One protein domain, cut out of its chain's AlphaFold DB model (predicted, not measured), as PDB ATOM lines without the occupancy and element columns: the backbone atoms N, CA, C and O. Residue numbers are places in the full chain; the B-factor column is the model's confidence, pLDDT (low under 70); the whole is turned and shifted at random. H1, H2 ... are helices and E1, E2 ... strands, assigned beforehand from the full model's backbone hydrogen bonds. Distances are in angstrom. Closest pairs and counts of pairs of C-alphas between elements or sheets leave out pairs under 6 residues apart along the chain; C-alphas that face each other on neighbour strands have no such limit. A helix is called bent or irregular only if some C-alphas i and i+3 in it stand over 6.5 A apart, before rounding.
ATOM      1  N   LEU A 209      54.035   0.298  -0.102       86.62
ATOM      2  CA  LEU A 209      53.746  -1.114   0.146       86.62
ATOM      3  C   LEU A 209      52.537  -1.303   1.072       86.62
ATOM      4  O   LEU A 209      51.676  -2.131   0.785       86.62
ATOM      5  N   GLU A 210      52.441  -0.520   2.148       86.44
ATOM      6  CA  GLU A 210      51.276  -0.531   3.039       86.44
ATOM      7  C   GLU A 210      50.000  -0.161   2.270       86.44
ATOM      8  O   GLU A 210      48.984  -0.850   2.365       86.44
ATOM      9  N   ILE A 211      50.059   0.893   1.452       88.25
ATOM     10  CA  ILE A 211      48.915   1.318   0.638       88.25
ATOM     11  C   ILE A 211      48.523   0.213  -0.352       88.25
ATOM     12  O   ILE A 211      47.336  -0.057  -0.515       88.25
ATOM     13  N   ALA A 212      49.492  -0.468  -0.970       88.94
ATOM     14  CA  ALA A 212      49.237  -1.568  -1.899       88.94
ATOM     15  C   ALA A 212      48.583  -2.781  -1.219       88.94
ATOM     16  O   ALA A 212      47.773  -3.465  -1.842       88.94
ATOM     17  N   GLN A 213      48.890  -3.034   0.056       88.12
ATOM     18  CA  GLN A 213      48.233  -4.082   0.845       88.12
ATOM     19  C   GLN A 213      46.781  -3.720   1.178       88.12
ATOM     20  O   GLN A 213      45.906  -4.581   1.107       88.12
ATOM     21  N   LEU A 214      46.516  -2.452   1.512       86.31
ATOM     22  CA  LEU A 214      45.165  -1.960   1.805       86.31
ATOM     23  C   LEU A 214      44.303  -1.845   0.541       86.31
ATOM     24  O   LEU A 214      43.111  -2.135   0.563       86.31
ATOM     25  N   LEU A 215      44.904  -1.436  -0.577       86.62
ATOM     26  CA  LEU A 215      44.240  -1.218  -1.858       86.62
ATOM     27  C   LEU A 215      44.956  -1.955  -2.997       86.62
ATOM     28  O   LEU A 215      45.535  -1.309  -3.876       86.62
ATOM     29  N   PRO A 216      44.846  -3.295  -3.080       87.69
ATOM     30  CA  PRO A 216      45.524  -4.073  -4.122       87.69
ATOM     31  C   PRO A 216      45.148  -3.643  -5.544       87.69
ATOM     32  O   PRO A 216      45.965  -3.691  -6.458       87.69
ATOM     33  N   GLN A 217      43.914  -3.162  -5.728       86.00
ATOM     34  CA  GLN A 217      43.408  -2.662  -7.012       86.00
ATOM     35  C   GLN A 217      44.162  -1.428  -7.512       86.00
ATOM     36  O   GLN A 217      44.262  -1.212  -8.713       86.00
ATOM     37  N   ALA A 218      44.692  -0.628  -6.588       89.06
ATOM     38  CA  ALA A 218      45.479   0.551  -6.899       89.06
ATOM     39  C   ALA A 218      46.956   0.215  -7.162       89.06
ATOM     40  O   ALA A 218      47.696   1.101  -7.576       89.06
ATOM     41  N   GLY A 219      47.390  -1.035  -6.950       91.00
ATOM     42  CA  GLY A 219      48.788  -1.471  -7.045       91.00
ATOM     43  C   GLY A 219      49.537  -0.965  -8.286       91.00
ATOM     44  O   GLY A 219      50.593  -0.353  -8.124       91.00
ATOM     45  N   PRO A 220      48.993  -1.117  -9.510       93.25
ATOM     46  CA  PRO A 220      49.624  -0.580 -10.718       93.25
ATOM     47  C   PRO A 220      49.828   0.941 -10.672       93.25
ATOM     48  O   PRO A 220      50.878   1.445 -11.069       93.25
ATOM     49  N   VAL A 221      48.850   1.683 -10.141       94.81
ATOM     50  CA  VAL A 221      48.930   3.145  -9.999       94.81
ATOM     51  C   VAL A 221      49.973   3.529  -8.952       94.81
ATOM     52  O   VAL A 221      50.720   4.476  -9.169       94.81
ATOM     53  N   LEU A 222      50.067   2.790  -7.846       94.75
ATOM     54  CA  LEU A 222      51.085   3.019  -6.814       94.75
ATOM     55  C   LEU A 222      52.499   2.808  -7.362       94.75
ATOM     56  O   LEU A 222      53.365   3.646  -7.127       94.75
ATOM     57  N   ALA A 223      52.709   1.752  -8.152       93.56
ATOM     58  CA  ALA A 223      53.988   1.495  -8.811       93.56
ATOM     59  C   ALA A 223      54.364   2.620  -9.790       93.56
ATOM     60  O   ALA A 223      55.507   3.077  -9.806       93.56
ATOM     61  N   LEU A 224      53.397   3.126 -10.568       96.25
ATOM     62  CA  LEU A 224      53.604   4.299 -11.420       96.25
ATOM     63  C   LEU A 224      53.965   5.540 -10.591       96.25
ATOM     64  O   LEU A 224      54.880   6.272 -10.958       96.25
ATOM     65  N   LEU A 225      53.250   5.802  -9.494       96.12
ATOM     66  CA  LEU A 225      53.519   6.947  -8.623       96.12
ATOM     67  C   LEU A 225      54.941   6.875  -8.051       96.12
ATOM     68  O   LEU A 225      55.686   7.848  -8.150       96.12
ATOM     69  N   GLU A 226      55.351   5.719  -7.539       93.88
ATOM     70  CA  GLU A 226      56.710   5.493  -7.044       93.88
ATOM     71  C   GLU A 226      57.762   5.698  -8.150       93.88
ATOM     72  O   GLU A 226      58.712   6.461  -7.967       93.88
ATOM     73  N   GLN A 227      57.542   5.134  -9.345       95.19
ATOM     74  CA  GLN A 227      58.412   5.334 -10.514       95.19
ATOM     75  C   GLN A 227      58.535   6.815 -10.914       95.19
ATOM     76  O   GLN A 227      59.580   7.256 -11.391       95.19
ATOM     77  N   LYS A 228      57.465   7.596 -10.732       95.56
ATOM     78  CA  LYS A 228      57.410   9.039 -11.012       95.56
ATOM     79  C   LYS A 228      57.855   9.897  -9.820       95.56
ATOM     80  O   LYS A 228      57.598  11.100  -9.799       95.56
ATOM     81  N   GLY A 229      58.517   9.294  -8.831       93.12
ATOM     82  CA  GLY A 229      59.129  10.002  -7.711       93.12
ATOM     83  C   GLY A 229      58.127  10.550  -6.697       93.12
ATOM     84  O   GLY A 229      58.408  11.568  -6.063       93.12
ATOM     85  N   TRP A 230      56.951   9.933  -6.563       94.75
ATOM     86  CA  TRP A 230      56.014  10.253  -5.488       94.75
ATOM     87  C   TRP A 230      56.371   9.500  -4.209       94.75
ATOM     88  O   TRP A 230      56.669   8.309  -4.237       94.75
ATOM     89  N   GLN A 231      56.290  10.194  -3.077       90.56
ATOM     90  CA  GLN A 231      56.615   9.657  -1.756       90.56
ATOM     91  C   GLN A 231      55.502   9.973  -0.761       90.56
ATOM     92  O   GLN A 231      54.891  11.042  -0.826       90.56
ATOM     93  N   VAL A 232      55.246   9.051   0.167       89.62
ATOM     94  CA  VAL A 232      54.269   9.238   1.248       89.62
ATOM     95  C   VAL A 232      54.844  10.217   2.274       89.62
ATOM     96  O   VAL A 232      55.922   9.987   2.811       89.62
ATOM     97  N   GLN A 233      54.132  11.311   2.535       80.69
ATOM     98  CA  GLN A 233      54.537  12.373   3.465       80.69
ATOM     99  C   GLN A 233      53.831  12.265   4.812       80.69
ATOM    100  O   GLN A 233      54.441  12.440   5.862       80.69
ATOM    101  N   GLU A 234      52.532  11.978   4.785       69.88
ATOM    102  CA  GLU A 234      51.695  11.974   5.979       69.88
ATOM    103  C   GLU A 234      50.720  10.803   5.919       69.88
ATOM    104  O   GLU A 234      50.121  10.538   4.873       69.88
ATOM    105  N   ASN A 235      50.560  10.128   7.055       63.66
ATOM    106  CA  ASN A 235      49.512   9.151   7.292       63.66
ATOM    107  C   ASN A 235      48.655   9.655   8.453       63.66
ATOM    108  O   ASN A 235      49.130   9.746   9.587       63.66
ATOM    109  N   THR A 236      47.407  10.013   8.166       60.78
ATOM    110  CA  THR A 236      46.446  10.403   9.195       60.78
ATOM    111  C   THR A 236      45.444   9.275   9.404       60.78
ATOM    112  O   THR A 236      44.762   8.835   8.475       60.78
ATOM    113  N   THR A 237      45.307   8.871  10.662       56.34
ATOM    114  CA  THR A 237      44.351   7.860  11.115       56.34
ATOM    115  C   THR A 237      43.242   8.544  11.910       56.34
ATOM    116  O   THR A 237      43.506   9.146  12.951       56.34
ATOM    117  N   ALA A 238      41.989   8.457  11.460       51.66
ATOM    118  CA  ALA A 238      40.861   8.960  12.246       51.66
ATOM    119  C   ALA A 238      40.460   7.917  13.310       51.66
ATOM    120  O   ALA A 238      39.945   6.850  12.975       51.66
ATOM    121  N   ARG A 239      40.707   8.204  14.600       38.91
ATOM    122  CA  ARG A 239      40.318   7.326  15.723       38.91
ATOM    123  C   ARG A 239      38.871   7.581  16.141       38.91
ATOM    124  O   ARG A 239      38.544   8.658  16.625       38.91
ATOM    125  N   GLY A 240      38.024   6.560  16.015       34.91
ATOM    126  CA  GLY A 240      36.619   6.640  16.423       34.91
ATOM    127  C   GLY A 240      35.859   5.313  16.366       34.91
ATOM    128  O   GLY A 240      34.792   5.261  15.766       34.91
ATOM    129  N   GLY A 241      36.390   4.255  16.994       31.47
ATOM    130  CA  GLY A 241      35.677   2.995  17.262       31.47
ATOM    131  C   GLY A 241      35.449   2.075  16.051       31.47
ATOM    132  O   GLY A 241      34.513   2.276  15.290       31.47
ATOM    133  N   ALA A 242      36.249   1.002  15.982       38.06
ATOM    134  CA  ALA A 242      36.207  -0.127  15.041       38.06
ATOM    135  C   ALA A 242      36.392   0.211  13.541       38.06
ATOM    136  O   ALA A 242      35.450   0.556  12.838       38.06
ATOM    137  N   LYS A 243      37.630  -0.058  13.087       53.22
ATOM    138  CA  LYS A 243      38.228   0.061  11.744       53.22
ATOM    139  C   LYS A 243      38.543   1.492  11.302       53.22
ATOM    140  O   LYS A 243      37.686   2.271  10.908       53.22
ATOM    141  N   GLU A 244      39.824   1.823  11.403       67.31
ATOM    142  CA  GLU A 244      40.351   3.159  11.165       67.31
ATOM    143  C   GLU A 244      40.452   3.432   9.659       67.31
ATOM    144  O   GLU A 244      41.150   2.718   8.939       67.31
ATOM    145  N   SER A 245      39.772   4.476   9.177       72.38
ATOM    146  CA  SER A 245      40.062   5.023   7.853       72.38
ATOM    147  C   SER A 245      41.491   5.555   7.840       72.38
ATOM    148  O   SER A 245      41.892   6.269   8.768       72.38
ATOM    149  N   ARG A 246      42.235   5.242   6.784       83.00
ATOM    150  CA  ARG A 246      43.630   5.656   6.618       83.00
ATOM    151  C   ARG A 246      43.748   6.591   5.436       83.00
ATOM    152  O   ARG A 246      43.250   6.280   4.355       83.00
ATOM    153  N   LYS A 247      44.403   7.729   5.638       85.88
ATOM    154  CA  LYS A 247      44.621   8.735   4.602       85.88
ATOM    155  C   LYS A 247      46.111   8.984   4.441       85.88
ATOM    156  O   LYS A 247      46.776   9.363   5.397       85.88
ATOM    157  N   PHE A 248      46.592   8.834   3.219       89.69
ATOM    158  CA  PHE A 248      47.980   8.989   2.826       89.69
ATOM    159  C   PHE A 248      48.106  10.196   1.899       89.69
ATOM    160  O   PHE A 248      47.489  10.234   0.831       89.69
ATOM    161  N   ALA A 249      48.885  11.194   2.303       90.38
ATOM    162  CA  ALA A 249      49.251  12.310   1.440       90.38
ATOM    163  C   ALA A 249      50.595  12.015   0.779       90.38
ATOM    164  O   ALA A 249      51.561  11.663   1.455       90.38
ATOM    165  N   LEU A 250      50.653  12.153  -0.541       93.12
ATOM    166  CA  LEU A 250      51.848  11.934  -1.340       93.12
ATOM    167  C   LEU A 250      52.324  13.265  -1.930       93.12
ATOM    168  O   LEU A 250      51.517  14.099  -2.353       93.12
ATOM    169  N   SER A 251      53.640  13.436  -2.009       90.50
ATOM    170  CA  SER A 251      54.281  14.570  -2.679       90.50
ATOM    171  C   SER A 251      55.331  14.101  -3.680       90.50
ATOM    172  O   SER A 251      55.817  12.974  -3.607       90.50
ATOM    173  N   SER A 252      55.675  14.974  -4.622       93.38
ATOM    174  CA  SER A 252      56.748  14.751  -5.586       93.38
ATOM    175  C   SER A 252      57.490  16.058  -5.832       93.38
ATOM    176  O   SER A 252      56.870  17.109  -6.006       93.38
ATOM    177  N   THR A 253      58.820  15.996  -5.889       92.00
ATOM    178  CA  THR A 253      59.658  17.133  -6.300       92.00
ATOM    179  C   THR A 253      59.549  17.410  -7.800       92.00
ATOM    180  O   THR A 253      59.746  18.545  -8.224       92.00
ATOM    181  N   GLN A 254      59.194  16.397  -8.600       94.00
ATOM    182  CA  GLN A 254      58.975  16.530 -10.041       94.00
ATOM    183  C   GLN A 254      57.640  17.222 -10.358       94.00
ATOM    184  O   GLN A 254      57.538  17.932 -11.358       94.00
ATOM    185  N   TYR A 255      56.629  17.048  -9.500       94.81
ATOM    186  CA  TYR A 255      55.285  17.603  -9.683       94.81
ATOM    187  C   TYR A 255      54.852  18.459  -8.478       94.81
ATOM    188  O   TYR A 255      53.872  18.122  -7.813       94.81
ATOM    189  N   PRO A 256      55.543  19.578  -8.188       92.31
ATOM    190  CA  PRO A 256      55.318  20.353  -6.965       92.31
ATOM    191  C   PRO A 256      53.923  20.992  -6.893       92.31
ATOM    192  O   PRO A 256      53.382  21.176  -5.808       92.31
ATOM    193  N   ASP A 257      53.316  21.287  -8.045       93.25
ATOM    194  CA  ASP A 257      51.975  21.878  -8.141       93.25
ATOM    195  C   ASP A 257      50.842  20.843  -8.013       93.25
ATOM    196  O   ASP A 257      49.664  21.206  -7.914       93.25
ATOM    197  N   LEU A 258      51.179  19.549  -8.045       94.62
ATOM    198  CA  LEU A 258      50.229  18.448  -7.952       94.62
ATOM    199  C   LEU A 258      50.233  17.858  -6.542       94.62
ATOM    200  O   LEU A 258      51.213  17.910  -5.803       94.62
ATOM    201  N   SER A 259      49.110  17.260  -6.177       92.00
ATOM    202  CA  SER A 259      48.929  16.525  -4.931       92.00
ATOM    203  C   SER A 259      48.237  15.209  -5.228       92.00
ATOM    204  O   SER A 259      47.290  15.167  -6.024       92.00
ATOM    205  N   VAL A 260      48.701  14.152  -4.572       94.50
ATOM    206  CA  VAL A 260      48.037  12.855  -4.589       94.50
ATOM    207  C   VAL A 260      47.630  12.527  -3.163       94.50
ATOM    208  O   VAL A 260      48.448  12.537  -2.249       94.50
ATOM    209  N   ILE A 261      46.345  12.265  -2.970       92.31
ATOM    210  CA  ILE A 261      45.799  11.782  -1.706       92.31
ATOM    211  C   ILE A 261      45.217  10.406  -1.967       92.31
ATOM    212  O   ILE A 261      44.432  10.229  -2.897       92.31
ATOM    213  N   ILE A 262      45.592   9.446  -1.134       91.88
ATOM    214  CA  ILE A 262      45.057   8.094  -1.176       91.88
ATOM    215  C   ILE A 262      44.340   7.844   0.132       91.88
ATOM    216  O   ILE A 262      44.871   8.118   1.203       91.88
ATOM    217  N   GLU A 263      43.125   7.336   0.058       87.94
ATOM    218  CA  GLU A 263      42.336   7.032   1.234       87.94
ATOM    219  C   GLU A 263      41.799   5.618   1.158       87.94
ATOM    220  O   GLU A 263      41.257   5.197   0.139       87.94
ATOM    221  N   TYR A 264      41.953   4.905   2.262       86.69
ATOM    222  CA  TYR A 264      41.384   3.596   2.479       86.69
ATOM    223  C   TYR A 264      40.326   3.689   3.568       86.69
ATOM    224  O   TYR A 264      40.609   4.070   4.708       86.69
ATOM    225  N   ILE A 265      39.106   3.321   3.207       81.31
ATOM    226  CA  ILE A 265      37.971   3.248   4.109       81.31
ATOM    227  C   ILE A 265      37.625   1.768   4.247       81.31
ATOM    228  O   ILE A 265      37.081   1.186   3.308       81.31
ATOM    229  N   PRO A 266      37.952   1.139   5.384       75.88
ATOM    230  CA  PRO A 266      37.618  -0.257   5.593       75.88
ATOM    231  C   PRO A 266      36.100  -0.446   5.649       75.88
ATOM    232  O   PRO A 266      35.393   0.242   6.389       75.88
ATOM    233  N   GLY A 267      35.616  -1.417   4.891       66.50
ATOM    234  CA  GLY A 267      34.247  -1.886   4.897       66.50
ATOM    235  C   GLY A 267      33.981  -2.900   6.007       66.50
ATOM    236  O   GLY A 267      34.832  -3.243   6.847       66.50
ATOM    237  N   HIS A 268      32.760  -3.414   6.017       64.00
ATOM    238  CA  HIS A 268      32.351  -4.523   6.861       64.00
ATOM    239  C   HIS A 268      32.013  -5.733   5.970       64.00
ATOM    240  O   HIS A 268      31.129  -5.596   5.127       64.00
ATOM    241  N   PRO A 269      32.641  -6.913   6.170       55.84
ATOM    242  CA  PRO A 269      32.590  -8.052   5.235       55.84
ATOM    243  C   PRO A 269      31.190  -8.514   4.802       55.84
ATOM    244  O   PRO A 269      31.027  -9.100   3.739       55.84
ATOM    245  N   GLU A 270      30.182  -8.254   5.632       53.25
ATOM    246  CA  GLU A 270      28.787  -8.660   5.416       53.25
ATOM    247  C   GLU A 270      27.869  -7.519   4.933       53.25
ATOM    248  O   GLU A 270      26.692  -7.743   4.681       53.25
ATOM    249  N   VAL A 271      28.366  -6.279   4.842       56.66
ATOM    250  CA  VAL A 271      27.512  -5.071   4.824       56.66
ATOM    251  C   VAL A 271      27.965  -4.043   3.800       56.66
ATOM    252  O   VAL A 271      27.149  -3.469   3.082       56.66
ATOM    253  N   SER A 272      29.262  -3.754   3.774       58.94
ATOM    254  CA  SER A 272      29.823  -2.677   2.977       58.94
ATOM    255  C   SER A 272      31.211  -3.069   2.492       58.94
ATOM    256  O   SER A 272      32.012  -3.571   3.282       58.94
ATOM    257  N   PRO A 273      31.510  -2.840   1.210       69.94
ATOM    258  CA  PRO A 273      32.830  -3.125   0.680       69.94
ATOM    259  C   PRO A 273      33.853  -2.144   1.254       69.94
ATOM    260  O   PRO A 273      33.503  -1.034   1.669       69.94
ATOM    261  N   ASP A 274      35.129  -2.523   1.225       79.19
ATOM    262  CA  ASP A 274      36.197  -1.537   1.395       79.19
ATOM    263  C   ASP A 274      36.104  -0.472   0.290       79.19
ATOM    264  O   ASP A 274      35.705  -0.762  -0.839       79.19
ATOM    265  N   ILE A 275      36.478   0.771   0.577       82.44
ATOM    266  CA  ILE A 275      36.509   1.841  -0.425       82.44
ATOM    267  C   ILE A 275      37.914   2.417  -0.482       82.44
ATOM    268  O   ILE A 275      38.436   2.936   0.503       82.44
ATOM    269  N   GLY A 276      38.511   2.345  -1.664       86.62
ATOM    270  CA  GLY A 276      39.727   3.059  -2.007       86.62
ATOM    271  C   GLY A 276      39.409   4.318  -2.774       86.62
ATOM    272  O   GLY A 276      38.672   4.266  -3.752       86.62
ATOM    273  N   VAL A 277      39.993   5.437  -2.373       90.25
ATOM    274  CA  VAL A 277      39.907   6.689  -3.120       90.25
ATOM    275  C   VAL A 277      41.308   7.129  -3.481       90.25
ATOM    276  O   VAL A 277      42.146   7.314  -2.603       90.25
ATOM    277  N   LEU A 278      41.560   7.322  -4.769       93.56
ATOM    278  CA  LEU A 278      42.763   7.979  -5.254       93.56
ATOM    279  C   LEU A 278      42.360   9.339  -5.808       93.56
ATOM    280  O   LEU A 278      41.554   9.420  -6.731       93.56
ATOM    281  N   ALA A 279      42.910  10.403  -5.240       92.75
ATOM    282  CA  ALA A 279      42.642  11.771  -5.644       92.75
ATOM    283  C   ALA A 279      43.924  12.423  -6.165       92.75
ATOM    284  O   ALA A 279      44.821  12.728  -5.381       92.75
ATOM    285  N   LEU A 280      43.993  12.665  -7.474       95.81
ATOM    286  CA  LEU A 280      45.022  13.484  -8.112       95.81
ATOM    287  C   LEU A 280      44.458  14.888  -8.324       95.81
ATOM    288  O   LEU A 280      43.431  15.047  -8.979       95.81
ATOM    289  N   SER A 281      45.104  15.919  -7.788       93.50
ATOM    290  CA  SER A 281      44.594  17.289  -7.915       93.50
ATOM    291  C   SER A 281      45.685  18.344  -7.936       93.50
ATOM    292  O   SER A 281      46.791  18.120  -7.450       93.50
ATOM    293  N   THR A 282      45.344  19.537  -8.414       93.12
ATOM    294  CA  THR A 282      46.219  20.718  -8.385       93.12
ATOM    295  C   THR A 282      46.151  21.476  -7.050       93.12
ATOM    296  O   THR A 282      46.413  22.675  -7.006       93.12
ATOM    297  N   ASN A 283      45.773  20.820  -5.945       86.31
ATOM    298  CA  ASN A 283      45.631  21.475  -4.639       86.31
ATOM    299  C   ASN A 283      46.950  22.022  -4.077       86.31
ATOM    300  O   ASN A 283      46.907  22.885  -3.204       86.31
ATOM    301  N   ASN A 284      48.110  21.578  -4.565       87.62
ATOM    302  CA  ASN A 284      49.402  22.131  -4.152       87.62
ATOM    303  C   ASN A 284      49.780  23.418  -4.890       87.62
ATOM    304  O   ASN A 284      50.777  24.027  -4.531       87.62
ATOM    305  N   TYR A 285      48.968  23.894  -5.837       88.62
ATOM    306  CA  TYR A 285      49.235  25.144  -6.542       88.62
ATOM    307  C   TYR A 285      49.375  26.332  -5.568       88.62
ATOM    308  O   TYR A 285      48.579  26.485  -4.627       88.62
ATOM    309  N   THR A 286      50.415  27.147  -5.772       87.50
ATOM    310  CA  THR A 286      50.933  28.114  -4.783       87.50
ATOM    311  C   THR A 286      50.818  29.581  -5.201       87.50
ATOM    312  O   THR A 286      51.398  30.432  -4.526       87.50
ATOM    313  N   SER A 287      50.059  29.913  -6.255       89.88
ATOM    314  CA  SER A 287      49.817  31.315  -6.635       89.88
ATOM    315  C   SER A 287      49.225  32.135  -5.483       89.88
ATOM    316  O   SER A 287      48.574  31.594  -4.582       89.88
ATOM    317  N   SER A 288      49.408  33.457  -5.533       89.25
ATOM    318  CA  SER A 288      48.780  34.399  -4.598       89.25
ATOM    319  C   SER A 288      47.268  34.192  -4.514       89.25
ATOM    320  O   SER A 288      46.700  34.182  -3.423       89.25
ATOM    321  N   GLU A 289      46.609  33.948  -5.648       89.38
ATOM    322  CA  GLU A 289      45.169  33.692  -5.698       89.38
ATOM    323  C   GLU A 289      44.809  32.346  -5.067       89.38
ATOM    324  O   GLU A 289      43.789  32.249  -4.386       89.38
ATOM    325  N   ALA A 290      45.642  31.313  -5.241       87.38
ATOM    326  CA  ALA A 290      45.409  29.996  -4.647       87.38
ATOM    327  C   ALA A 290      45.571  30.026  -3.131       87.38
ATOM    328  O   ALA A 290      44.771  29.419  -2.417       87.38
ATOM    329  N   GLN A 291      46.573  30.750  -2.632       87.75
ATOM    330  CA  GLN A 291      46.750  30.976  -1.201       87.75
ATOM    331  C   GLN A 291      45.570  31.757  -0.627       87.75
ATOM    332  O   GLN A 291      44.950  31.287   0.324       87.75
ATOM    333  N   LYS A 292      45.185  32.868  -1.271       86.19
ATOM    334  CA  LYS A 292      44.023  33.668  -0.873       86.19
ATOM    335  C   LYS A 292      42.739  32.842  -0.854       86.19
ATOM    336  O   LYS A 292      41.978  32.917   0.101       86.19
ATOM    337  N   TYR A 293      42.506  32.005  -1.863       86.19
ATOM    338  CA  TYR A 293      41.346  31.114  -1.903       86.19
ATOM    339  C   TYR A 293      41.339  30.103  -0.751       86.19
ATOM    340  O   TYR A 293      40.323  29.931  -0.077       86.19
ATOM    341  N   LYS A 294      42.476  29.439  -0.505       83.56
ATOM    342  CA  LYS A 294      42.633  28.469   0.591       83.56
ATOM    343  C   LYS A 294      42.447  29.123   1.957       83.56
ATOM    344  O   LYS A 294      41.870  28.503   2.847       83.56
ATOM    345  N   GLU A 295      42.947  30.342   2.119       84.19
ATOM    346  CA  GLU A 295      42.785  31.140   3.328       84.19
ATOM    347  C   GLU A 295      41.320  31.513   3.529       84.19
ATOM    348  O   GLU A 295      40.746  31.181   4.565       84.19
ATOM    349  N   MET A 296      40.692  32.093   2.502       79.50
ATOM    350  CA  MET A 296      39.288  32.474   2.541       79.50
ATOM    351  C   MET A 296      38.416  31.288   2.924       79.50
ATOM    352  O   MET A 296      37.557  31.449   3.785       79.50
ATOM    353  N   LYS A 297      38.637  30.094   2.352       78.00
ATOM    354  CA  LYS A 297      37.875  28.864   2.665       78.00
ATOM    355  C   LYS A 297      37.920  28.448   4.139       78.00
ATOM    356  O   LYS A 297      37.128  27.601   4.543       78.00
ATOM    357  N   ARG A 298      38.850  28.996   4.923       81.00
ATOM    358  CA  ARG A 298      39.001  28.752   6.364       81.00
ATOM    359  C   ARG A 298      38.468  29.896   7.223       81.00
ATOM    360  O   ARG A 298      38.489  29.769   8.443       81.00
ATOM    361  N   TRP A 299      38.046  31.004   6.615       76.31
ATOM    362  CA  TRP A 299      37.494  32.135   7.346       76.31
ATOM    363  C   TRP A 299      36.192  31.745   8.039       76.31
ATOM    364  O   TRP A 299      35.372  31.000   7.504       76.31
ATOM    365  N   ASP A 300      36.007  32.286   9.237       71.69
ATOM    366  CA  ASP A 300      34.727  32.259   9.921       71.69
ATOM    367  C   ASP A 300      33.799  33.363   9.382       71.69
ATOM    368  O   ASP A 300      34.223  34.301   8.697       71.69
ATOM    369  N   MET A 301      32.503  33.259   9.680       69.31
ATOM    370  CA  MET A 301      31.516  34.243   9.220       69.31
ATOM    371  C   MET A 301      31.811  35.687   9.663       69.31
ATOM    372  O   MET A 301      31.622  36.592   8.850       69.31
ATOM    373  N   PRO A 302      32.298  35.956  10.892       76.62
ATOM    374  CA  PRO A 302      32.723  37.300  11.281       76.62
ATOM    375  C   PRO A 302      33.821  37.878  10.379       76.62
ATOM    376  O   PRO A 302      33.722  39.031   9.955       76.62
ATOM    377  N   THR A 303      34.840  37.080  10.041       77.44
ATOM    378  CA  THR A 303      35.922  37.504   9.140       77.44
ATOM    379  C   THR A 303      35.388  37.775   7.736       77.44
ATOM    380  O   THR A 303      35.726  38.793   7.133       77.44
ATOM    381  N   ILE A 304      34.491  36.923   7.236       71.00
ATOM    382  CA  ILE A 304      33.833  37.107   5.936       71.00
ATOM    383  C   ILE A 304      33.060  38.435   5.892       71.00
ATOM    384  O   ILE A 304      33.289  39.236   4.985       71.00
ATOM    385  N   LYS A 305      32.208  38.706   6.891       71.44
ATOM    386  CA  LYS A 305      31.377  39.924   6.960       71.44
ATOM    387  C   LYS A 305      32.209  41.209   7.052       71.44
ATOM    388  O   LYS A 305      31.787  42.243   6.555       71.44
ATOM    389  N   LYS A 306      33.416  41.145   7.628       80.31
ATOM    390  CA  LYS A 306      34.360  42.274   7.673       80.31
ATOM    391  C   LYS A 306      34.973  42.603   6.307       80.31
ATOM    392  O   LYS A 306      35.272  43.761   6.037       80.31
ATOM    393  N   HIS A 307      35.221  41.592   5.478       74.62
ATOM    394  CA  HIS A 307      35.871  41.766   4.175       74.62
ATOM    395  C   HIS A 307      34.891  42.018   3.028       74.62
ATOM    396  O   HIS A 307      35.309  42.464   1.959       74.62
ATOM    397  N   PHE A 308      33.609  41.744   3.248       70.44
ATOM    398  CA  PHE A 308      32.572  41.832   2.237       70.44
ATOM    399  C   PHE A 308      31.308  42.468   2.827       70.44
ATOM    400  O   PHE A 308      30.407  41.761   3.267       70.44
ATOM    401  N   GLU A 309      31.260  43.807   2.829       56.88
ATOM    402  CA  GLU A 309      30.156  44.592   3.411       56.88
ATOM    403  C   GLU A 309      28.787  44.274   2.775       56.88
ATOM    404  O   GLU A 309      27.788  44.238   3.487       56.88
ATOM    405  N   ASP A 310      28.754  43.958   1.473       55.59
ATOM    406  CA  ASP A 310      27.520  43.778   0.682       55.59
ATOM    407  C   ASP A 310      27.281  42.349   0.160       55.59
ATOM    408  O   ASP A 310      26.287  42.097  -0.521       55.59
ATOM    409  N   ILE A 311      28.169  41.384   0.435       50.88
ATOM    410  CA  ILE A 311      28.007  40.029  -0.138       50.88
ATOM    411  C   ILE A 311      26.951  39.205   0.617       50.88
ATOM    412  O   ILE A 311      26.466  38.209   0.082       50.88
ATOM    413  N   GLY A 312      26.526  39.645   1.809       50.47
ATOM    414  CA  GLY A 312      25.493  38.961   2.590       50.47
ATOM    415  C   GLY A 312      25.746  37.452   2.685       50.47
ATOM    416  O   GLY A 312      26.883  36.988   2.612       50.47
ATOM    417  N   ASP A 313      24.674  36.679   2.786       49.88
ATOM    418  CA  ASP A 313      24.634  35.216   2.933       49.88
ATOM    419  C   ASP A 313      25.328  34.403   1.804       49.88
ATOM    420  O   ASP A 313      25.299  33.171   1.802       49.88
ATOM    421  N   TYR A 314      25.968  35.061   0.829       58.22
ATOM    422  CA  TYR A 314      26.547  34.474  -0.378       58.22
ATOM    423  C   TYR A 314      28.079  34.432  -0.334       58.22
ATOM    424  O   TYR A 314      28.762  34.831  -1.274       58.22
ATOM    425  N   TYR A 315      28.666  33.912   0.743       61.12
ATOM    426  CA  TYR A 315      30.124  33.748   0.843       61.12
ATOM    427  C   TYR A 315      30.746  33.011  -0.369       61.12
ATOM    428  O   TYR A 315      31.809  33.391  -0.867       61.12
ATOM    429  N   ASP A 316      30.049  32.003  -0.902       65.56
ATOM    430  CA  ASP A 316      30.465  31.301  -2.121       65.56
ATOM    431  C   ASP A 316      30.519  32.217  -3.357       65.56
ATOM    432  O   ASP A 316      31.296  31.942  -4.274       65.56
ATOM    433  N   ASP A 317      29.765  33.319  -3.373       67.69
ATOM    434  CA  ASP A 317      29.771  34.313  -4.447       67.69
ATOM    435  C   ASP A 317      31.008  35.206  -4.388       67.69
ATOM    436  O   ASP A 317      31.594  35.499  -5.431       67.69
ATOM    437  N   GLY A 318      31.491  35.532  -3.185       70.44
ATOM    438  CA  GLY A 318      32.779  36.206  -2.996       70.44
ATOM    439  C   GLY A 318      33.970  35.373  -3.490       70.44
ATOM    440  O   GLY A 318      34.980  35.919  -3.937       70.44
ATOM    441  N   LEU A 319      33.842  34.040  -3.484       75.88
ATOM    442  CA  LEU A 319      34.850  33.125  -4.025       75.88
ATOM    443  C   LEU A 319      34.792  32.982  -5.549       75.88
ATOM    444  O   LEU A 319      35.788  32.576  -6.153       75.88
ATOM    445  N   LYS A 320      33.665  33.303  -6.198       78.12
ATOM    446  CA  LYS A 320      33.469  33.066  -7.637       78.12
ATOM    447  C   LYS A 320      34.555  33.708  -8.524       78.12
ATOM    448  O   LYS A 320      35.078  32.990  -9.383       78.12
ATOM    449  N   PRO A 321      34.961  34.984  -8.342       80.81
ATOM    450  CA  PRO A 321      36.028  35.578  -9.151       80.81
ATOM    451  C   PRO A 321      37.370  34.854  -8.989       80.81
ATOM    452  O   PRO A 321      38.065  34.611  -9.974       80.81
ATOM    453  N   LEU A 322      37.706  34.448  -7.759       82.56
ATOM    454  CA  LEU A 322      38.923  33.681  -7.486       82.56
ATOM    455  C   LEU A 322      38.859  32.297  -8.128       82.56
ATOM    456  O   LEU A 322      39.821  31.897  -8.773       82.56
ATOM    457  N   ARG A 323      37.723  31.593  -8.043       82.12
ATOM    458  CA  ARG A 323      37.533  30.291  -8.707       82.12
ATOM    459  C   ARG A 323      37.782  30.372 -10.209       82.12
ATOM    460  O   ARG A 323      38.414  29.480 -10.762       82.12
ATOM    461  N   LEU A 324      37.321  31.436 -10.873       84.25
ATOM    462  CA  LEU A 324      37.554  31.620 -12.306       84.25
ATOM    463  C   LEU A 324      39.055  31.722 -12.624       84.25
ATOM    464  O   LEU A 324      39.535  31.035 -13.523       84.25
ATOM    465  N   ILE A 325      39.792  32.535 -11.859       87.19
ATOM    466  CA  ILE A 325      41.246  32.689 -12.023       87.19
ATOM    467  C   ILE A 325      41.960  31.365 -11.736       87.19
ATOM    468  O   ILE A 325      42.811  30.939 -12.516       87.19
ATOM    469  N   LEU A 326      41.579  30.681 -10.655       86.88
ATOM    470  CA  LEU A 326      42.171  29.403 -10.272       86.88
ATOM    471  C   LEU A 326      41.965  28.330 -11.319       86.88
ATOM    472  O   LEU A 326      42.906  27.597 -11.608       86.88
ATOM    473  N   ARG A 327      40.781  28.239 -11.926       87.00
ATOM    474  CA  ARG A 327      40.533  27.276 -13.000       87.00
ATOM    475  C   ARG A 327      41.444  27.518 -14.192       87.00
ATOM    476  O   ARG A 327      41.995  26.557 -14.708       87.00
ATOM    477  N   GLU A 328      41.638  28.765 -14.611       87.75
ATOM    478  CA  GLU A 328      42.553  29.074 -15.719       87.75
ATOM    479  C   GLU A 328      44.010  28.738 -15.357       87.75
ATOM    480  O   GLU A 328      44.717  28.081 -16.124       87.75
ATOM    481  N   GLN A 329      44.448  29.110 -14.150       89.69
ATOM    482  CA  GLN A 329      45.801  28.819 -13.666       89.69
ATOM    483  C   GLN A 329      46.063  27.306 -13.540       89.69
ATOM    484  O   GLN A 329      47.094  26.794 -13.977       89.69
ATOM    485  N   THR A 330      45.117  26.563 -12.968       90.44
ATOM    486  CA  THR A 330      45.246  25.118 -12.726       90.44
ATOM    487  C   THR A 330      45.024  24.292 -13.990       90.44
ATOM    488  O   THR A 330      45.695  23.275 -14.158       90.44
ATOM    489  N   LYS A 331      44.202  24.764 -14.937       91.62
ATOM    490  CA  LYS A 331      44.104  24.210 -16.296       91.62
ATOM    491  C   LYS A 331      45.467  24.162 -16.975       91.62
ATOM    492  O   LYS A 331      45.850  23.117 -17.498       91.62
ATOM    493  N   ALA A 332      46.225  25.259 -16.934       91.00
ATOM    494  CA  ALA A 332      47.569  25.301 -17.511       91.00
ATOM    495  C   ALA A 332      48.501  24.258 -16.866       91.00
ATOM    496  O   ALA A 332      49.259  23.586 -17.568       91.00
ATOM    497  N   THR A 333      48.401  24.063 -15.548       93.44
ATOM    498  CA  THR A 333      49.148  23.027 -14.819       93.44
ATOM    499  C   THR A 333      48.769  21.614 -15.265       93.44
ATOM    500  O   THR A 333      49.665  20.789 -15.458       93.44
ATOM    501  N   VAL A 334      47.480  21.321 -15.462       93.56
ATOM    502  CA  VAL A 334      47.030  20.014 -15.975       93.56
ATOM    503  C   VAL A 334      47.559  19.781 -17.388       93.56
ATOM    504  O   VAL A 334      48.158  18.740 -17.642       93.56
ATOM    505  N   LEU A 335      47.415  20.760 -18.286       94.88
ATOM    506  CA  LEU A 335      47.879  20.651 -19.674       94.88
ATOM    507  C   LEU A 335      49.397  20.446 -19.764       94.88
ATOM    508  O   LEU A 335      49.857  19.589 -20.514       94.88
ATOM    509  N   ARG A 336      50.181  21.173 -18.957       94.88
ATOM    510  CA  ARG A 336      51.645  21.027 -18.893       94.88
ATOM    511  C   ARG A 336      52.077  19.633 -18.437       94.88
ATOM    512  O   ARG A 336      53.093  19.127 -18.899       94.88
ATOM    513  N   ASN A 337      51.316  19.020 -17.532       95.62
ATOM    514  CA  ASN A 337      51.611  17.703 -16.971       95.62
ATOM    515  C   ASN A 337      50.767  16.585 -17.604       95.62
ATOM    516  O   ASN A 337      50.680  15.497 -17.035       95.62
ATOM    517  N   TYR A 338      50.138  16.824 -18.759       95.81
ATOM    518  CA  TYR A 338      49.134  15.912 -19.310       95.81
ATOM    519  C   TYR A 338      49.670  14.494 -19.545       95.81
ATOM    520  O   TYR A 338      48.962  13.527 -19.295       95.81
ATOM    521  N   GLU A 339      50.936  14.340 -19.935       96.25
ATOM    522  CA  GLU A 339      51.564  13.022 -20.093       96.25
ATOM    523  C   GLU A 339      51.523  12.179 -18.807       96.25
ATOM    524  O   GLU A 339      51.271  10.973 -18.857       96.25
ATOM    525  N   PHE A 340      51.707  12.809 -17.641       96.81
ATOM    526  CA  PHE A 340      51.554  12.132 -16.355       96.81
ATOM    527  C   PHE A 340      50.089  11.769 -16.089       96.81
ATOM    528  O   PHE A 340      49.812  10.631 -15.722       96.81
ATOM    529  N   TYR A 341      49.151  12.689 -16.343       96.00
ATOM    530  CA  TYR A 341      47.712  12.418 -16.229       96.00
ATOM    531  C   TYR A 341      47.270  11.263 -17.137       96.00
ATOM    532  O   TYR A 341      46.520  10.394 -16.695       96.00
ATOM    533  N   ARG A 342      47.775  11.208 -18.376       96.31
ATOM    534  CA  ARG A 342      47.495  10.136 -19.334       96.31
ATOM    535  C   ARG A 342      47.948   8.788 -18.796       96.31
ATOM    536  O   ARG A 342      47.138   7.872 -18.719       96.31
ATOM    537  N   GLN A 343      49.207   8.684 -18.369       96.81
ATOM    538  CA  GLN A 343      49.748   7.448 -17.792       96.81
ATOM    539  C   GLN A 343      48.997   7.051 -16.516       96.81
ATOM    540  O   GLN A 343      48.671   5.884 -16.331       96.81
ATOM    541  N   TYR A 344      48.678   8.019 -15.657       96.31
ATOM    542  CA  TYR A 344      47.933   7.792 -14.422       96.31
ATOM    543  C   TYR A 344      46.543   7.200 -14.684       96.31
ATOM    544  O   TYR A 344      46.182   6.188 -14.087       96.31
ATOM    545  N   LEU A 345      45.789   7.788 -15.615       95.56
ATOM    546  CA  LEU A 345      44.447   7.339 -15.986       95.56
ATOM    547  C   LEU A 345      44.456   5.995 -16.721       95.56
ATOM    548  O   LEU A 345      43.651   5.133 -16.389       95.56
ATOM    549  N   GLN A 346      45.383   5.789 -17.662       95.06
ATOM    550  CA  GLN A 346      45.530   4.512 -18.376       95.06
ATOM    551  C   GLN A 346      45.870   3.365 -17.423       95.06
ATOM    552  O   GLN A 346      45.360   2.261 -17.575       95.06
ATOM    553  N   THR A 347      46.703   3.633 -16.417       94.50
ATOM    554  CA  THR A 347      47.059   2.642 -15.399       94.50
ATOM    555  C   THR A 347      45.914   2.393 -14.414       94.50
ATOM    556  O   THR A 347      45.733   1.262 -13.966       94.50
ATOM    557  N   ALA A 348      45.135   3.421 -14.068       91.31
ATOM    558  CA  ALA A 348      44.009   3.295 -13.142       91.31
ATOM    559  C   ALA A 348      42.765   2.640 -13.763       91.31
ATOM    560  O   ALA A 348      42.028   1.932 -13.078       91.31
ATOM    561  N   VAL A 349      42.515   2.894 -15.050       90.12
ATOM    562  CA  VAL A 349      41.320   2.445 -15.781       90.12
ATOM    563  C   VAL A 349      41.730   1.846 -17.135       90.12
ATOM    564  O   VAL A 349      41.383   2.383 -18.190       90.12
ATOM    565  N   PRO A 350      42.473   0.724 -17.150       88.50
ATOM    566  CA  PRO A 350      43.006   0.145 -18.388       88.50
ATOM    567  C   PRO A 350      41.924  -0.271 -19.399       88.50
ATOM    568  O   PRO A 350      42.170  -0.300 -20.601       88.50
ATOM    569  N   GLN A 351      40.714  -0.563 -18.927       85.25
ATOM    570  CA  GLN A 351      39.550  -0.932 -19.730       85.25
ATOM    571  C   GLN A 351      38.940   0.232 -20.529       85.25
ATOM    572  O   GLN A 351      38.161  -0.020 -21.445       85.25
ATOM    573  N   GLN A 352      39.268   1.488 -20.209       87.25
ATOM    574  CA  GLN A 352      38.796   2.665 -20.945       87.25
ATOM    575  C   GLN A 352      39.980   3.429 -21.533       87.25
ATOM    576  O   GLN A 352      40.422   4.453 -21.013       87.25
ATOM    577  N   SER A 353      40.493   2.930 -22.656       87.50
ATOM    578  CA  SER A 353      41.696   3.473 -23.295       87.50
ATOM    579  C   SER A 353      41.563   4.925 -23.764       87.50
ATOM    580  O   SER A 353      42.585   5.579 -23.927       87.50
ATOM    581  N   ASN A 354      40.338   5.415 -23.986       90.69
ATOM    582  CA  ASN A 354      40.026   6.780 -24.426       90.69
ATOM    583  C   ASN A 354      39.765   7.771 -23.274       90.69
ATOM    584  O   ASN A 354      39.524   8.951 -23.527       90.69
ATOM    585  N   LEU A 355      39.753   7.303 -22.020       91.81
ATOM    586  CA  LEU A 355      39.476   8.133 -20.845       91.81
ATOM    587  C   LEU A 355      40.421   9.349 -20.727       91.81
ATOM    588  O   LEU A 355      39.927  10.450 -20.465       91.81
ATOM    589  N   PRO A 356      41.749   9.219 -20.934       94.69
ATOM    590  CA  PRO A 356      42.641  10.374 -20.917       94.69
ATOM    591  C   PRO A 356      42.271  11.445 -21.937       94.69
ATOM    592  O   PRO A 356      42.274  12.627 -21.608       94.69
ATOM    593  N   GLU A 357      41.930  11.040 -23.160       93.44
ATOM    594  CA  GLU A 357      41.581  11.944 -24.250       93.44
ATOM    595  C   GLU A 357      40.256  12.662 -23.971       93.44
ATOM    596  O   GLU A 357      40.133  13.856 -24.255       93.44
ATOM    597  N   THR A 358      39.287  11.975 -23.360       91.62
ATOM    598  CA  THR A 358      38.042  12.592 -22.880       91.62
ATOM    599  C   THR A 358      38.333  13.655 -21.816       91.62
ATOM    600  O   THR A 358      37.911  14.803 -21.958       91.62
ATOM    601  N   ILE A 359      39.153  13.331 -20.810       91.69
ATOM    602  CA  ILE A 359      39.556  14.290 -19.769       91.69
ATOM    603  C   ILE A 359      40.367  15.453 -20.360       91.69
ATOM    604  O   ILE A 359      40.190  16.601 -19.943       91.69
ATOM    605  N   LEU A 360      41.226  15.207 -21.353       94.00
ATOM    606  CA  LEU A 360      41.945  16.263 -22.067       94.00
ATOM    607  C   LEU A 360      40.975  17.210 -22.765       94.00
ATOM    608  O   LEU A 360      41.123  18.425 -22.645       94.00
ATOM    609  N   LYS A 361      39.974  16.666 -23.462       91.56
ATOM    610  CA  LYS A 361      38.949  17.456 -24.143       91.56
ATOM    611  C   LYS A 361      38.206  18.348 -23.150       91.56
ATOM    612  O   LYS A 361      38.150  19.556 -23.369       91.56
ATOM    613  N   HIS A 362      37.737  17.793 -22.032       89.38
ATOM    614  CA  HIS A 362      37.094  18.578 -20.976       89.38
ATOM    615  C   HIS A 362      38.038  19.617 -20.364       89.38
ATOM    616  O   HIS A 362      37.630  20.741 -20.089       89.38
ATOM    617  N   THR A 363      39.325  19.299 -20.205       89.94
ATOM    618  CA  THR A 363      40.340  20.264 -19.744       89.94
ATOM    619  C   THR A 363      40.500  21.423 -20.730       89.94
ATOM    620  O   THR A 363      40.686  22.572 -20.331       89.94
ATOM    621  N   GLN A 364      40.451  21.145 -22.033       90.38
ATOM    622  CA  GLN A 364      40.638  22.138 -23.089       90.38
ATOM    623  C   GLN A 364      39.428  23.055 -23.277       90.38
ATOM    624  O   GLN A 364      39.616  24.178 -23.762       90.38
ATOM    625  N   GLU A 365      38.237  22.645 -22.837       86.12
ATOM    626  CA  GLU A 365      37.033  23.477 -22.858       86.12
ATOM    627  C   GLU A 365      37.292  24.857 -22.245       86.12
ATOM    628  O   GLU A 365      38.076  25.044 -21.306       86.12
ATOM    629  N   LYS A 366      36.663  25.873 -22.834       81.06
ATOM    630  CA  LYS A 366      36.786  27.247 -22.355       81.06
ATOM    631  C   LYS A 366      36.210  27.327 -20.947       81.06
ATOM    632  O   LYS A 366      35.072  26.914 -20.734       81.06
ATOM    633  N   VAL A 367      36.957  27.916 -20.012       76.88
ATOM    634  CA  VAL A 367      36.472  28.049 -18.639       76.88
ATOM    635  C   VAL A 367      35.191  28.879 -18.645       76.88
ATOM    636  O   VAL A 367      35.137  29.999 -19.166       76.88
ATOM    637  N   ASN A 368      34.128  28.294 -18.095       70.38
ATOM    638  CA  ASN A 368      32.826  28.931 -18.066       70.38
ATOM    639  C   ASN A 368      32.870  30.179 -17.172       70.38
ATOM    640  O   ASN A 368      33.078  30.104 -15.958       70.38
ATOM    641  N   LYS A 369      32.626  31.340 -17.790       67.38
ATOM    642  CA  LYS A 369      32.589  32.641 -17.113       67.38
ATOM    643  C   LYS A 369      31.375  32.819 -16.202       67.38
ATOM    644  O   LYS A 369      31.388  33.738 -15.396       67.38
ATOM    645  N   ARG A 370      30.351  31.957 -16.302       62.16
ATOM    646  CA  ARG A 370      29.171  31.945 -15.415       62.16
ATOM    647  C   ARG A 370      29.449  31.346 -14.031       62.16
ATOM    648  O   ARG A 370      28.529  31.170 -13.250       62.16
ATOM    649  N   LEU A 371      30.723  31.112 -13.702       59.16
ATOM    650  CA  LEU A 371      31.231  30.885 -12.342       59.16
ATOM    651  C   LEU A 371      30.890  29.518 -11.725       59.16
ATOM    652  O   LEU A 371      31.500  29.149 -10.725       59.16
ATOM    653  N   GLU A 372      30.055  28.708 -12.365       63.59
ATOM    654  CA  GLU A 372      29.808  27.310 -12.002       63.59
ATOM    655  C   GLU A 372      30.821  26.424 -12.730       63.59
ATOM    656  O   GLU A 372      30.836  26.351 -13.959       63.59
ATOM    657  N   GLY A 373      31.762  25.827 -11.997       63.56
ATOM    658  CA  GLY A 373      32.645  24.834 -12.604       63.56
ATOM    659  C   GLY A 373      31.903  23.523 -12.842       63.56
ATOM    660  O   GLY A 373      30.813  23.295 -12.312       63.56
ATOM    661  N   VAL A 374      32.484  22.654 -13.660       72.81
ATOM    662  CA  VAL A 374      31.834  21.415 -14.096       72.81
ATOM    663  C   VAL A 374      32.495  20.220 -13.419       72.81
ATOM    664  O   VAL A 374      33.685  20.235 -13.125       72.81
ATOM    665  N   GLN A 375      31.699  19.206 -13.119       77.75
ATOM    666  CA  GLN A 375      32.134  17.906 -12.643       77.75
ATOM    667  C   GLN A 375      31.501  16.885 -13.574       77.75
ATOM    668  O   GLN A 375      30.295  16.949 -13.832       77.75
ATOM    669  N   TYR A 376      32.322  15.964 -14.033       76.25
ATOM    670  CA  TYR A 376      31.988  14.918 -14.971       76.25
ATOM    671  C   TYR A 376      32.153  13.560 -14.282       76.25
ATOM    672  O   TYR A 376      33.070  13.364 -13.477       76.25
ATOM    673  N   THR A 377      31.249  12.633 -14.590       81.06
ATOM    674  CA  THR A 377      31.422  11.208 -14.291       81.06
ATOM    675  C   THR A 377      31.970  10.561 -15.556       81.06
ATOM    676  O   THR A 377      31.243  10.411 -16.532       81.06
ATOM    677  N   GLU A 378      33.258  10.239 -15.552       83.06
ATOM    678  CA  GLU A 378      33.998   9.810 -16.749       83.06
ATOM    679  C   GLU A 378      34.059   8.287 -16.893       83.06
ATOM    680  O   GLU A 378      34.241   7.737 -17.976       83.06
ATOM    681  N   SER A 379      33.917   7.592 -15.768       78.38
ATOM    682  CA  SER A 379      33.890   6.141 -15.698       78.38
ATOM    683  C   SER A 379      33.026   5.707 -14.534       78.38
ATOM    684  O   SER A 379      32.969   6.397 -13.518       78.38
ATOM    685  N   GLU A 380      32.404   4.544 -14.657       70.75
ATOM    686  CA  GLU A 380      31.654   3.921 -13.567       70.75
ATOM    687  C   GLU A 380      32.405   2.747 -12.941       70.75
ATOM    688  O   GLU A 380      32.091   2.339 -11.830       70.75
ATOM    689  N   ASN A 381      33.430   2.213 -13.605       71.88
ATOM    690  CA  ASN A 381      34.165   1.063 -13.101       71.88
ATOM    691  C   ASN A 381      35.649   1.162 -13.481       71.88
ATOM    692  O   ASN A 381      35.965   0.874 -14.635       71.88
ATOM    693  N   PRO A 382      36.551   1.505 -12.536       77.69
ATOM    694  CA  PRO A 382      36.231   2.145 -11.255       77.69
ATOM    695  C   PRO A 382      35.527   3.492 -11.477       77.69
ATOM    696  O   PRO A 382      35.693   4.106 -12.527       77.69
ATOM    697  N   LEU A 383      34.754   3.970 -10.499       79.75
ATOM    698  CA  LEU A 383      34.090   5.269 -10.628       79.75
ATOM    699  C   LEU A 383      35.155   6.370 -10.729       79.75
ATOM    700  O   LEU A 383      35.956   6.544  -9.809       79.75
ATOM    701  N   VAL A 384      35.154   7.116 -11.834       84.75
ATOM    702  CA  VAL A 384      36.046   8.255 -12.067       84.75
ATOM    703  C   VAL A 384      35.234   9.530 -12.121       84.75
ATOM    704  O   VAL A 384      34.367   9.713 -12.973       84.75
ATOM    705  N   ILE A 385      35.561  10.432 -11.207       84.88
ATOM    706  CA  ILE A 385      35.000  11.768 -11.129       84.88
ATOM    707  C   ILE A 385      36.088  12.761 -11.508       84.88
ATOM    708  O   ILE A 385      37.130  12.821 -10.853       84.88
ATOM    709  N   TYR A 386      35.814  13.582 -12.511       87.38
ATOM    710  CA  TYR A 386      36.657  14.701 -12.898       87.38
ATOM    711  C   TYR A 386      35.975  16.017 -12.518       87.38
ATOM    712  O   TYR A 386      34.810  16.222 -12.828       87.38
ATOM    713  N   ASP A 387      36.663  16.890 -11.788       84.19
ATOM    714  CA  ASP A 387      36.097  18.085 -11.155       84.19
ATOM    715  C   ASP A 387      36.931  19.324 -11.513       84.19
ATOM    716  O   ASP A 387      38.149  19.337 -11.332       84.19
ATOM    717  N   GLN A 388      36.252  20.355 -12.018       82.56
ATOM    718  CA  GLN A 388      36.786  21.663 -12.402       82.56
ATOM    719  C   GLN A 388      36.120  22.814 -11.616       82.56
ATOM    720  O   GLN A 388      36.076  23.953 -12.086       82.56
ATOM    721  N   VAL A 389      35.530  22.546 -10.444       73.44
ATOM    722  CA  VAL A 389      34.810  23.556  -9.645       73.44
ATOM    723  C   VAL A 389      35.760  24.597  -9.056       73.44
ATOM    724  O   VAL A 389      35.562  25.800  -9.269       73.44
ATOM    725  N   ASP A 390      36.804  24.122  -8.379       76.12
ATOM    726  CA  ASP A 390      37.797  24.950  -7.693       76.12
ATOM    727  C   ASP A 390      39.188  24.710  -8.288       76.12
ATOM    728  O   ASP A 390      39.636  25.425  -9.183       76.12
ATOM    729  N   PHE A 391      39.845  23.659  -7.802       84.12
ATOM    730  CA  PHE A 391      41.063  23.093  -8.352       84.12
ATOM    731  C   PHE A 391      40.687  21.906  -9.226       84.12
ATOM    732  O   PHE A 391      39.765  21.155  -8.899       84.12
ATOM    733  N   TYR A 392      41.440  21.708 -10.303       88.94
ATOM    734  CA  TYR A 392      41.275  20.527 -11.132       88.94
ATOM    735  C   TYR A 392      41.598  19.291 -10.295       88.94
ATOM    736  O   TYR A 392      42.673  19.196  -9.693       88.94
ATOM    737  N   SER A 393      40.664  18.344 -10.246       90.50
ATOM    738  CA  SER A 393      40.866  17.087  -9.534       90.50
ATOM    739  C   SER A 393      40.239  15.905 -10.254       90.50
ATOM    740  O   SER A 393      39.177  16.009 -10.857       90.50
ATOM    741  N   ILE A 394      40.920  14.770 -10.177       93.38
ATOM    742  CA  ILE A 394      40.444  13.464 -10.610       93.38
ATOM    743  C   ILE A 394      40.361  12.604  -9.362       93.38
ATOM    744  O   ILE A 394      41.332  12.501  -8.610       93.38
ATOM    745  N   ARG A 395      39.204  11.989  -9.144       90.62
ATOM    746  CA  ARG A 395      38.964  11.045  -8.058       90.62
ATOM    747  C   ARG A 395      38.566   9.705  -8.643       90.62
ATOM    748  O   ARG A 395      37.591   9.629  -9.381       90.62
ATOM    749  N   ILE A 396      39.315   8.671  -8.294       90.56
ATOM    750  CA  ILE A 396      39.066   7.292  -8.699       90.56
ATOM    751  C   ILE A 396      38.643   6.516  -7.459       90.56
ATOM    752  O   ILE A 396      39.371   6.485  -6.466       90.56
ATOM    753  N   TYR A 397      37.471   5.899  -7.528       85.50
ATOM    754  CA  TYR A 397      36.889   5.117  -6.451       85.50
ATOM    755  C   TYR A 397      36.982   3.633  -6.793       85.50
ATOM    756  O   TYR A 397      36.296   3.130  -7.684       85.50
ATOM    757  N   TYR A 398      37.820   2.925  -6.047       83.31
ATOM    758  CA  TYR A 398      37.879   1.474  -6.051       83.31
ATOM    759  C   TYR A 398      36.941   0.932  -4.986       83.31
ATOM    760  O   TYR A 398      36.999   1.338  -3.828       83.31
ATOM    761  N   VAL A 399      36.113  -0.030  -5.371       75.12
ATOM    762  CA  VAL A 399      35.247  -0.747  -4.437       75.12
ATOM    763  C   VAL A 399      35.852  -2.128  -4.191       75.12
ATOM    764  O   VAL A 399      36.140  -2.890  -5.115       75.12
ATOM    765  N   GLY A 400      36.174  -2.406  -2.935       69.19
ATOM    766  CA  GLY A 400      36.733  -3.651  -2.423       69.19
ATOM    767  C   GLY A 400      35.732  -4.799  -2.421       69.19
ATOM    768  O   GLY A 400      34.670  -4.713  -3.037       69.19
TER     769      GLY A 400
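Overview. This is residues 209 to 400 of the 401 residues of an uncharacterized protein of Desulfobacca acetoxidans (strain ATCC 700848 / DSM 11109 / ASRB2) (UniProt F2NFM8). A twisted sheet of seven strands has helices H2, H6 and H7 over one face, while its other face is largely bare. The long, kinked H5 joins this helix layer to a smaller head with H3 and H4 beyond one end of the sheet. The printed part has 192 residues, with seven named helices and seven named strands in the order H1 H2 E1 E2 E3 E4 H3 H4 H5 H6 H7 E5 E6 E7; the class is mixed. The sheet's order is E1 E2 E3 E4 E7 E6 E5, all antiparallel. The whole is compact, with a radius of gyration of the C-alphas of 18.0 A and spans of 52 by 42 by 32 A.

Arrangement. E1, residues 230 to 237, E2, 246 to 252, E3, 259 to 265, and E4, 275 to 281, form a meander, each strand the antiparallel neighbour of the one before; E5, 375 to 380, E6, 383 to 387, and E7, 393 to 399, form another. Within hydrogen-bond range are N 233 and O 249 of E1 and E2, 2.8 A, N 248 and O 262 of E2 and E3, 2.7 A, N 263 and O 277 of E3 and E4, 2.8 A, N 276 and O 398 of E4 and E7, 2.8 A, N 385 and O 395 of E6 and E7, 2.8 A, and N 376 and O 386 of E5 and E6, 2.8 A. H2, residues 216 to 227, H6, 338 to 348, and H7, 355 to 364, are on the same face, making two layers, helices on one face of a sheet, at heights of 8.8, 10.2 and 10.1 A. H6 touches H2, closest C-alphas Thr 347 and Val 221, 5.7 A, and H7, Arg 342 and Pro 356, 5.1 A. H1, residues 209 to 214, only grazes the sheet and forms a helical hairpin with H2. H5, residues 315 to 336, touches H7, closest C-alphas Lys 331 and Thr 363, 6.5 A. H5 also touches H3, residues 288 to 296, closest C-alphas Leu 322 and Glu 289, 6.5 A. H4, residues 301 to 307, is close to H5 but not clearly touching, closest C-alphas Ile 304 and Tyr 315, 7.1 A. Every O i to N i+4 pair is within hydrogen-bond range in H1, H3, H4, H6 and H7, with 6 of 8 in H2 and 16 of 18 in H5.

Along the chain. H1 begins at C-alpha 209 (53.746, -1.114, 0.146), and E7 ends at C-alpha 399 (35.247, -0.747, -4.437). H5 measures 31.9 A, with a kink of 45 degrees near residue 322; E1 measures 20.4 A and H2 17.2 A. H2 is irregular, C-alphas 217 and 220 being 7.5 A apart, and H5 only just, C-alphas 318 and 321 being 7.0 A apart.

Size, cuts and confidence. The C-alphas farthest apart, Glu 270 and Glu 309, are 53.3 A apart. The printed part has no cut, and no link is long. Mean pLDDT of the printed part is 81.9; residues 234 to 244, 267 to 273, 301, 309 to 317, 369 to 373 and 400 are under 70.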